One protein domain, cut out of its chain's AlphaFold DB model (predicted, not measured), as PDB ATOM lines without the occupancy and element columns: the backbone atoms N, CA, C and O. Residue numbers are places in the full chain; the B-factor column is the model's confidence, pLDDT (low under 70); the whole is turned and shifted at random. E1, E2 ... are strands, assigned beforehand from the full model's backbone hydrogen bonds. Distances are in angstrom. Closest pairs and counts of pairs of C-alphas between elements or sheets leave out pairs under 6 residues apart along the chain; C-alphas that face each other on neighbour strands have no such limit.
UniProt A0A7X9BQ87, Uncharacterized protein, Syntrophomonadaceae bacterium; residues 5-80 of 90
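What this domain is: This is residues 5 to 80 of the 90 residues of an uncharacterized protein of Syntrophomonadaceae bacterium (UniProt A0A7X9BQ87). A twisted antiparallel sheet of four strands, in the order E1, E6, E5, E4, makes a slab; beyond its E1 edge lie the small hairpin of E2 and E3 near one end and the looped stretch of residues 5 to 25 toward the other. The printed part has 76 residues, with no named helix and six named strands, E1 to E6 in chain order. The class is all strand, though 34 of the 76 residues are in named elements, under half. The whole is compact, with a radius of gyration of the C-alphas of 12.2 A and spans of 32 by 27 by 15 A.

Where its parts are: Residues 5 to 25 hold no named element. E1, residues 26 to 30, begins at C-alpha 26 (115.035, 137.616, 148.196) and is 13.9 A long. E2 is residues 32 to 34 and E3 residues 40 to 42. E4, residues 49 to 56, 19.8 A, bends by 56 degrees at residue 52. E5, residues 60 to 67, is 22.9 A long. E6, residues 73 to 79, 19.8 A, ends at C-alpha 79 (116.357, 133.197, 143.654).

How they stand to each other: Residues 5 to 6 pair antiparallel with residues 27 to 28 of E1, an edge strand. E1 and E6 are antiparallel at 157 degrees, with N 27 and O 77 2.8 A apart, within hydrogen-bond range. E6 and E5 form a hairpin, with N 63 and O 76 at 2.8 A. E5 and E4, the other edge strand, form another, with N 50 and O 66 at 2.9 A. E4, E5 and E6 are a meander, each strand the antiparallel neighbour of the one before. In the hairpin of E2 and E3, N 33 and O 41 are 2.9 A apart. The closest C-alphas of E3 and E5, Cys 42 and Cys 67, are 6.8 A apart. E2 and E4 are apart.

The domain as a whole: The C-alphas farthest apart, of Glu 36 and Ala 58, are 35.9 A apart. The printed part has no cut, and no link between named strands is long. The mean pLDDT of the printed part is 92.7, and no printed residue is under 70.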
ATOM      1  N   TYR A   5     121.560 142.501 151.040       93.25
ATOM      2  CA  TYR A   5     120.755 142.476 152.256       93.25
ATOM      3  C   TYR A   5     119.637 141.458 152.112       93.25
ATOM      4  O   TYR A   5     118.874 141.522 151.151       93.25
ATOM      5  N   CYS A   6     119.445 140.584 153.094       94.31
ATOM      6  CA  CYS A   6     118.223 139.784 153.148       94.31
ATOM      7  C   CYS A   6     117.010 140.698 153.376       94.31
ATOM      8  O   CYS A   6     116.955 141.432 154.367       94.31
ATOM      9  N   VAL A   7     115.997 140.649 152.503       93.06
ATOM     10  CA  VAL A   7     114.828 141.538 152.646       93.06
ATOM     11  C   VAL A   7     113.930 141.164 153.822       93.06
ATOM     12  O   VAL A   7     113.104 141.981 154.221       93.06
ATOM     13  N   GLN A   8     114.092 139.973 154.396       93.56
ATOM     14  CA  GLN A   8     113.327 139.524 155.556       93.56
ATOM     15  C   GLN A   8     114.041 139.860 156.868       93.56
ATOM     16  O   GLN A   8     113.503 140.614 157.672       93.56
ATOM     17  N   CYS A   9     115.263 139.357 157.076       93.88
ATOM     18  CA  CYS A   9     115.993 139.544 158.336       93.88
ATOM     19  C   CYS A   9     116.890 140.794 158.372       93.88
ATOM     20  O   CYS A   9     117.460 141.092 159.418       93.88
ATOM     21  N   LYS A  10     117.012 141.525 157.252       92.44
ATOM     22  CA  LYS A  10     117.731 142.809 157.118       92.44
ATOM     23  C   LYS A  10     119.231 142.755 157.419       92.44
ATOM     24  O   LYS A  10     119.864 143.796 157.574       92.44
ATOM     25  N   LYS A  11     119.806 141.555 157.489       91.38
ATOM     26  CA  LYS A  11     121.240 141.347 157.694       91.38
ATOM     27  C   LYS A  11     121.998 141.431 156.372       91.38
ATOM     28  O   LYS A  11     121.459 141.040 155.331       91.38
ATOM     29  N   ASP A  12     123.240 141.903 156.460       91.50
ATOM     30  CA  ASP A  12     124.243 141.755 155.403       91.50
ATOM     31  C   ASP A  12     124.402 140.253 155.100       91.50
ATOM     32  O   ASP A  12     124.495 139.430 156.015       91.50
ATOM     33  N   VAL A  13     124.420 139.897 153.819       90.69
ATOM     34  CA  VAL A  13     124.676 138.538 153.337       90.69
ATOM     35  C   VAL A  13     125.790 138.543 152.292       90.69
ATOM     36  O   VAL A  13     126.068 139.575 151.676       90.69
ATOM     37  N   SER A  14     126.434 137.389 152.092       86.38
ATOM     38  CA  SER A  14     127.387 137.212 150.990       86.38
ATOM     39  C   SER A  14     126.682 137.335 149.634       86.38
ATOM     40  O   SER A  14     125.502 137.008 149.520       86.38
ATOM     41  N   GLU A  15     127.403 137.782 148.607       77.25
ATOM     42  CA  GLU A  15     126.884 137.896 147.236       77.25
ATOM     43  C   GLU A  15     126.593 136.508 146.610       77.25
ATOM     44  O   GLU A  15     125.765 136.408 145.712       77.25
ATOM     45  N   ASP A  16     127.191 135.430 147.138       83.25
ATOM     46  CA  ASP A  16     127.133 134.079 146.548       83.25
ATOM     47  C   ASP A  16     126.007 133.178 147.092       83.25
ATOM     48  O   ASP A  16     125.914 132.004 146.722       83.25
ATOM     49  N   ILE A  17     125.158 133.675 148.001       89.88
ATOM     50  CA  ILE A  17     124.079 132.855 148.569       89.88
ATOM     51  C   ILE A  17     122.785 132.995 147.769       89.88
ATOM     52  O   ILE A  17     122.352 134.093 147.433       89.88
ATOM     53  N   LYS A  18     122.110 131.866 147.539       91.88
ATOM     54  CA  LYS A  18     120.766 131.826 146.937       91.88
ATOM     55  C   LYS A  18     119.644 131.814 147.981       91.88
ATOM     56  O   LYS A  18     118.495 132.103 147.671       91.88
ATOM     57  N   GLN A  19     119.974 131.507 149.236       94.69
ATOM     58  CA  GLN A  19     119.027 131.448 150.345       94.69
ATOM     59  C   GLN A  19     119.699 131.883 151.647       94.69
ATOM     60  O   GLN A  19     120.795 131.439 151.982       94.69
ATOM     61  N   CYS A  20     119.034 132.767 152.384       94.31
ATOM     62  CA  CYS A  20     119.444 133.215 153.707       94.31
ATOM     63  C   CYS A  20     119.181 132.118 154.746       94.31
ATOM     64  O   CYS A  20     118.232 131.348 154.613       94.31
ATOM     65  N   GLU A  21     119.924 132.126 155.854       94.31
ATOM     66  CA  GLU A  21     119.684 131.249 157.013       94.31
ATOM     67  C   GLU A  21     118.252 131.356 157.568       94.31
ATOM     68  O   GLU A  21     117.741 130.414 158.162       94.31
ATOM     69  N   CYS A  22     117.573 132.489 157.349       93.75
ATOM     70  CA  CYS A  22     116.170 132.663 157.728       93.75
ATOM     71  C   CYS A  22     115.164 132.075 156.716       93.75
ATOM     72  O   CYS A  22     113.970 132.334 156.838       93.75
ATOM     73  N   GLY A  23     115.629 131.374 155.678       92.94
ATOM     74  CA  GLY A  23     114.811 130.809 154.599       92.94
ATOM     75  C   GLY A  23     114.439 131.787 153.478       92.94
ATOM     76  O   GLY A  23     113.863 131.384 152.475       92.94
ATOM     77  N   CYS A  24     114.771 133.075 153.609       94.44
ATOM     78  CA  CYS A  24     114.464 134.070 152.583       94.44
ATOM     79  C   CYS A  24     115.366 133.892 151.355       94.44
ATOM     80  O   CYS A  24     116.581 133.775 151.497       94.44
ATOM     81  N   ARG A  25     114.780 133.945 150.158       94.62
ATOM     82  CA  ARG A  25     115.490 133.866 148.866       94.62
ATOM     83  C   ARG A  25     115.500 135.195 148.107       94.62
ATOM     84  O   ARG A  25     115.862 135.243 146.936       94.62
ATOM     85  N   THR A  26     115.088 136.274 148.775       94.81
ATOM     86  CA  THR A  26     115.035 137.616 148.196       94.81
ATOM     87  C   THR A  26     116.056 138.525 148.863       94.81
ATOM     88  O   THR A  26     116.055 138.710 150.086       94.81
ATOM     89  N   PHE A  27     116.898 139.146 148.046       94.69
ATOM     90  CA  PHE A  27     118.003 139.982 148.493       94.69
ATOM     91  C   PHE A  27     117.942 141.348 147.836       94.69
ATOM     92  O   PHE A  27     117.621 141.449 146.659       94.69
ATOM     93  N   ALA A  28     118.239 142.402 148.587       94.12
ATOM     94  CA  ALA A  28     118.351 143.754 148.069       94.12
ATOM     95  C   ALA A  28     119.822 144.160 147.945       94.12
ATOM     96  O   ALA A  28     120.612 143.867 148.835       94.12
ATOM     97  N   PHE A  29     120.183 144.862 146.878       92.88
ATOM     98  CA  PHE A  29     121.562 145.257 146.585       92.88
ATOM     99  C   PHE A  29     121.644 146.709 146.092       92.88
ATOM    100  O   PHE A  29     120.645 147.314 145.693       92.88
ATOM    101  N   GLY A  30     122.857 147.267 146.088       91.81
ATOM    102  CA  GLY A  30     123.139 148.636 145.646       91.81
ATOM    103  C   GLY A  30     123.256 149.621 146.809       91.81
ATOM    104  O   GLY A  30     123.664 149.253 147.909       91.81
ATOM    105  N   SER A  31     122.918 150.891 146.573       93.19
ATOM    106  CA  SER A  31     123.063 151.967 147.570       93.19
ATOM    107  C   SER A  31     121.955 151.931 148.633       93.19
ATOM    108  O   SER A  31     121.086 152.809 148.664       93.19
ATOM    109  N   ILE A  32     121.985 150.913 149.497       91.62
ATOM    110  CA  ILE A  32     120.967 150.604 150.512       91.62
ATOM    111  C   ILE A  32     121.553 150.699 151.929       91.62
ATOM    112  O   ILE A  32     122.725 150.405 152.149       91.62
ATOM    113  N   LYS A  33     120.721 151.088 152.900       91.69
ATOM    114  CA  LYS A  33     120.971 150.937 154.341       91.69
ATOM    115  C   LYS A  33     119.698 150.508 155.071       91.69
ATOM    116  O   LYS A  33     118.591 150.708 154.569       91.69
ATOM    117  N   VAL A  34     119.848 149.978 156.278       89.50
ATOM    118  CA  VAL A  34     118.726 149.737 157.194       89.50
ATOM    119  C   VAL A  34     118.452 151.031 157.971       89.50
ATOM    120  O   VAL A  34     119.379 151.611 158.533       89.50
ATOM    121  N   SER A  35     117.214 151.529 157.952       87.25
ATOM    122  CA  SER A  35     116.786 152.670 158.769       87.25
ATOM    123  C   SER A  35     116.687 152.282 160.243       87.25
ATOM    124  O   SER A  35     116.677 151.101 160.586       87.25
ATOM    125  N   GLU A  36     116.558 153.274 161.122       82.12
ATOM    126  CA  GLU A  36     116.349 153.048 162.561       82.12
ATOM    127  C   GLU A  36     115.084 152.215 162.848       82.12
ATOM    128  O   GLU A  36     115.054 151.437 163.794       82.12
ATOM    129  N   GLU A  37     114.074 152.294 161.975       83.94
ATOM    130  CA  GLU A  37     112.841 151.494 162.038       83.94
ATOM    131  C   GLU A  37     112.985 150.083 161.429       83.94
ATOM    132  O   GLU A  37     112.001 149.355 161.293       83.94
ATOM    133  N   GLY A  38     114.186 149.685 160.997       82.12
ATOM    134  CA  GLY A  38     114.435 148.370 160.397       82.12
ATOM    135  C   GLY A  38     114.010 148.240 158.928       82.12
ATOM    136  O   GLY A  38     113.938 147.127 158.395       82.12
ATOM    137  N   LYS A  39     113.725 149.350 158.234       86.94
ATOM    138  CA  LYS A  39     113.343 149.343 156.811       86.94
ATOM    139  C   LYS A  39     114.574 149.456 155.919       86.94
ATOM    140  O   LYS A  39     115.536 150.134 156.254       86.94
ATOM    141  N   LEU A  40     114.541 148.821 154.749       89.00
ATOM    142  CA  LEU A  40     115.577 149.044 153.739       89.00
ATOM    143  C   LEU A  40     115.283 150.365 153.033       89.00
ATOM    144  O   LEU A  40     114.207 150.542 152.468       89.00
ATOM    145  N   THR A  41     116.241 151.280 153.077       92.81
ATOM    146  CA  THR A  41     116.139 152.630 152.521       92.81
ATOM    147  C   THR A  41     117.338 152.910 151.634       92.81
ATOM    148  O   THR A  41     118.352 152.210 151.701       92.81
ATOM    149  N   CYS A  42     117.255 153.940 150.793       94.44
ATOM    150  CA  CYS A  42     118.434 154.389 150.070       94.44
ATOM    151  C   CYS A  42     119.487 154.872 151.075       94.44
ATOM    152  O   CYS A  42     119.143 155.414 152.127       94.44
ATOM    153  N   ALA A  43     120.771 154.775 150.739       93.44
ATOM    154  CA  ALA A  43     121.845 155.347 151.552       93.44
ATOM    155  C   ALA A  43     121.595 156.836 151.899       93.44
ATOM    156  O   ALA A  43     121.892 157.271 153.016       93.44
ATOM    157  N   CYS A  44     120.943 157.591 150.998       93.69
ATOM    158  CA  CYS A  44     120.552 158.989 151.215       93.69
ATOM    159  C   CYS A  44     119.352 159.188 152.167       93.69
ATOM    160  O   CYS A  44     118.995 160.323 152.455       93.69
ATOM    161  N   GLY A  45     118.710 158.113 152.636       92.38
ATOM    162  CA  GLY A  45     117.550 158.137 153.537       92.38
ATOM    163  C   GLY A  45     116.180 158.192 152.854       92.38
ATOM    164  O   GLY A  45     115.172 158.126 153.540       92.38
ATOM    165  N   ASN A  46     116.117 158.287 151.522       94.38
ATOM    166  CA  ASN A  46     114.842 158.283 150.801       94.38
ATOM    167  C   ASN A  46     114.270 156.859 150.671       94.38
ATOM    168  O   ASN A  46     115.013 155.903 150.432       94.38
ATOM    169  N   GLU A  47     112.945 156.752 150.764       92.50
ATOM    170  CA  GLU A  47     112.186 155.493 150.659       92.50
ATOM    171  C   GLU A  47     111.397 155.384 149.345       92.50
ATOM    172  O   GLU A  47     110.794 154.352 149.053       92.50
ATOM    173  N   ILE A  48     111.393 156.445 148.534       94.69
ATOM    174  CA  ILE A  48     110.650 156.490 147.275       94.69
ATOM    175  C   ILE A  48     111.567 156.074 146.123       94.69
ATOM    176  O   ILE A  48     112.601 156.696 145.850       94.69
ATOM    177  N   PHE A  49     111.160 155.034 145.401       95.12
ATOM    178  CA  PHE A  49     111.922 154.479 144.287       95.12
ATOM    179  C   PHE A  49     111.065 154.354 143.033       95.12
ATOM    180  O   PHE A  49     109.900 153.962 143.089       95.12
ATOM    181  N   ARG A  50     111.667 154.636 141.878       96.69
ATOM    182  CA  ARG A  50     111.081 154.371 140.565       96.69
ATOM    183  C   ARG A  50     111.640 153.060 140.032       96.69
ATOM    184  O   ARG A  50     112.850 152.947 139.868       96.69
ATOM    185  N   ARG A  51     110.785 152.085 139.710       95.81
ATOM    186  CA  ARG A  51     111.225 150.866 139.011       95.81
ATOM    187  C   ARG A  51     111.756 151.235 137.626       95.81
ATOM    188  O   ARG A  51     111.070 151.926 136.873       95.81
ATOM    189  N   THR A  52     112.958 150.779 137.304       96.31
ATOM    190  CA  THR A  52     113.619 151.042 136.018       96.31
ATOM    191  C   THR A  52     113.615 149.818 135.118       96.31
ATOM    192  O   THR A  52     113.469 149.960 133.909       96.31
ATOM    193  N   CYS A  53     113.734 148.623 135.692       95.62
ATOM    194  CA  CYS A  53     113.816 147.384 134.934       95.62
ATOM    195  C   CYS A  53     113.286 146.204 135.753       95.62
ATOM    196  O   CYS A  53     113.311 146.222 136.987       95.62
ATOM    197  N   HIS A  54     112.820 145.180 135.050       96.00
ATOM    198  CA  HIS A  54     112.610 143.844 135.578       96.00
ATOM    199  C   HIS A  54     113.173 142.861 134.553       96.00
ATOM    200  O   HIS A  54     112.832 142.949 133.374       96.00
ATOM    201  N   MET A  55     114.054 141.979 135.000       94.50
ATOM    202  CA  MET A  55     114.672 140.935 134.196       94.50
ATOM    203  C   MET A  55     114.342 139.599 134.830       94.50
ATOM    204  O   MET A  55     114.514 139.432 136.038       94.50
ATOM    205  N   ASP A  56     113.888 138.668 134.007       94.25
ATOM    206  CA  ASP A  56     113.495 137.347 134.454       94.25
ATOM    207  C   ASP A  56     114.415 136.292 133.830       94.25
ATOM    208  O   ASP A  56     114.526 136.201 132.607       94.25
ATOM    209  N   TYR A  57     115.125 135.554 134.677       90.62
ATOM    210  CA  TYR A  57     116.082 134.508 134.320       90.62
ATOM    211  C   TYR A  57     115.531 133.138 134.724       90.62
ATOM    212  O   TYR A  57     114.597 133.041 135.513       90.62
ATOM    213  N   ALA A  58     116.148 132.063 134.236       89.50
ATOM    214  CA  ALA A  58     115.706 130.698 134.525       89.50
ATOM    215  C   ALA A  58     115.647 130.365 136.025       89.50
ATOM    216  O   ALA A  58     114.667 129.785 136.490       89.50
ATOM    217  N   ASP A  59     116.663 130.778 136.788       89.81
ATOM    218  CA  ASP A  59     116.815 130.468 138.213       89.81
ATOM    219  C   ASP A  59     116.643 131.687 139.131       89.81
ATOM    220  O   ASP A  59     116.777 131.567 140.350       89.81
ATOM    221  N   LYS A  60     116.351 132.873 138.580       92.69
ATOM    222  CA  LYS A  60     116.141 134.089 139.374       92.69
ATOM    223  C   LYS A  60     115.361 135.175 138.647       92.69
ATOM    224  O   LYS A  60     115.365 135.248 137.427       92.69
ATOM    225  N   ALA A  61     114.789 136.104 139.401       94.12
ATOM    226  CA  ALA A  61     114.278 137.365 138.873       94.12
ATOM    227  C   ALA A  61     114.985 138.547 139.528       94.12
ATOM    228  O   ALA A  61     115.147 138.588 140.746       94.12
ATOM    229  N   THR A  62     115.342 139.548 138.728       94.88
ATOM    230  CA  THR A  62     115.988 140.774 139.195       94.88
ATOM    231  C   THR A  62     115.102 141.971 138.879       94.88
ATOM    232  O   THR A  62     114.703 142.188 137.737       94.88
ATOM    233  N   SER A  63     114.816 142.796 139.881       96.06
ATOM    234  CA  SER A  63     114.159 144.092 139.697       96.06
ATOM    235  C   SER A  63     115.126 145.210 140.052       96.06
ATOM    236  O   SER A  63     115.752 145.181 141.107       96.06
ATOM    237  N   SER A  64     115.238 146.212 139.187       95.75
ATOM    238  CA  SER A  64     116.065 147.392 139.433       95.75
ATOM    239  C   SER A  64     115.193 148.620 139.642       95.75
ATOM    240  O   SER A  64     114.152 148.796 138.996       95.75
ATOM    241  N   TYR A  65     115.636 149.489 140.541       95.69
ATOM    242  CA  TYR A  65     114.973 150.735 140.876       95.69
ATOM    243  C   TYR A  65     115.990 151.868 140.989       95.69
ATOM    244  O   TYR A  65     117.176 151.667 141.247       95.69
ATOM    245  N   GLN A  66     115.491 153.083 140.819       97.06
ATOM    246  CA  GLN A  66     116.243 154.310 140.986       97.06
ATOM    247  C   GLN A  66     115.634 155.125 142.124       97.06
ATOM    248  O   GLN A  66     114.423 155.357 142.156       97.06
ATOM    249  N   CYS A  67     116.474 155.575 143.054       96.94
ATOM    250  CA  CYS A  67     116.076 156.508 144.099       96.94
ATOM    251  C   CYS A  67     115.606 157.827 143.475       96.94
ATOM    252  O   CYS A  67     116.353 158.453 142.723       96.94
ATOM    253  N   THR A  68     114.400 158.284 143.815       96.94
ATOM    254  CA  THR A  68     113.849 159.526 143.245       96.94
ATOM    255  C   THR A  68     114.517 160.795 143.773       96.94
ATOM    256  O   THR A  68     114.413 161.835 143.132       96.94
ATOM    257  N   ALA A  69     115.218 160.718 144.910       97.44
ATOM    258  CA  ALA A  69     115.906 161.856 145.519       97.44
ATOM    259  C   ALA A  69     117.352 162.029 145.025       97.44
ATOM    260  O   ALA A  69     117.741 163.128 144.650       97.44
ATOM    261  N   CYS A  70     118.160 160.960 145.026       97.06
ATOM    262  CA  CYS A  70     119.590 161.041 144.682       97.06
ATOM    263  C   CYS A  70     119.971 160.338 143.370       97.06
ATOM    264  O   CYS A  70     121.135 160.359 142.983       97.06
ATOM    265  N   GLY A  71     119.028 159.670 142.700       96.00
ATOM    266  CA  GLY A  71     119.290 158.953 141.449       96.00
ATOM    267  C   GLY A  71     120.082 157.649 141.597       96.00
ATOM    268  O   GLY A  71     120.329 156.988 140.588       96.00
ATOM    269  N   ALA A  72     120.461 157.251 142.818       96.00
ATOM    270  CA  ALA A  72     121.212 156.024 143.060       96.00
ATOM    271  C   ALA A  72     120.421 154.767 142.666       96.00
ATOM    272  O   ALA A  72     119.207 154.683 142.883       96.00
ATOM    273  N   GLY A  73     121.134 153.786 142.112       93.75
ATOM    274  CA  GLY A  73     120.590 152.483 141.755       93.75
ATOM    275  C   GLY A  73     120.481 151.560 142.965       93.75
ATOM    276  O   GLY A  73     121.415 151.438 143.762       93.75
ATOM    277  N   ILE A  74     119.338 150.895 143.070       93.75
ATOM    278  CA  ILE A  74     119.101 149.792 143.998       93.75
ATOM    279  C   ILE A  74     118.407 148.657 143.244       93.75
ATOM    280  O   ILE A  74     117.809 148.876 142.188       93.75
ATOM    281  N   GLY A  75     118.433 147.451 143.784       93.81
ATOM    282  CA  GLY A  75     117.694 146.350 143.189       93.81
ATOM    283  C   GLY A  75     117.327 145.276 144.183       93.81
ATOM    284  O   GLY A  75     117.785 145.285 145.324       93.81
ATOM    285  N   THR A  76     116.474 144.369 143.730       94.75
ATOM    286  CA  THR A  76     116.165 143.122 144.411       94.75
ATOM    287  C   THR A  76     116.403 141.952 143.474       94.75
ATOM    288  O   THR A  76     116.099 142.033 142.285       94.75
ATOM    289  N   GLU A  77     116.941 140.865 144.006       94.62
ATOM    290  CA  GLU A  77     117.015 139.571 143.334       94.62
ATOM    291  C   GLU A  77     116.213 138.562 144.135       94.62
ATOM    292  O   GLU A  77     116.330 138.511 145.358       94.62
ATOM    293  N   TYR A  78     115.400 137.774 143.448       94.12
ATOM    294  CA  TYR A  78     114.706 136.624 144.000       94.12
ATOM    295  C   TYR A  78     115.249 135.369 143.328       94.12
ATOM    296  O   TYR A  78     115.148 135.244 142.109       94.12
ATOM    297  N   TYR A  79     115.826 134.473 144.120       93.56
ATOM    298  CA  TYR A  79     116.357 133.197 143.654       93.56
ATOM    299  C   TYR A  79     115.288 132.114 143.738       93.56
ATOM    300  O   TYR A  79     114.565 132.018 144.733       93.56
ATOM    301  N   ARG A  80     115.212 131.308 142.683       91.25
ATOM    302  CA  ARG A  80     114.280 130.197 142.542       91.25
ATOM    303  C   ARG A  80     114.985 128.866 142.743       91.25
ATOM    304  O   ARG A  80     116.191 128.748 142.521       91.25
TER     305      ARG A  80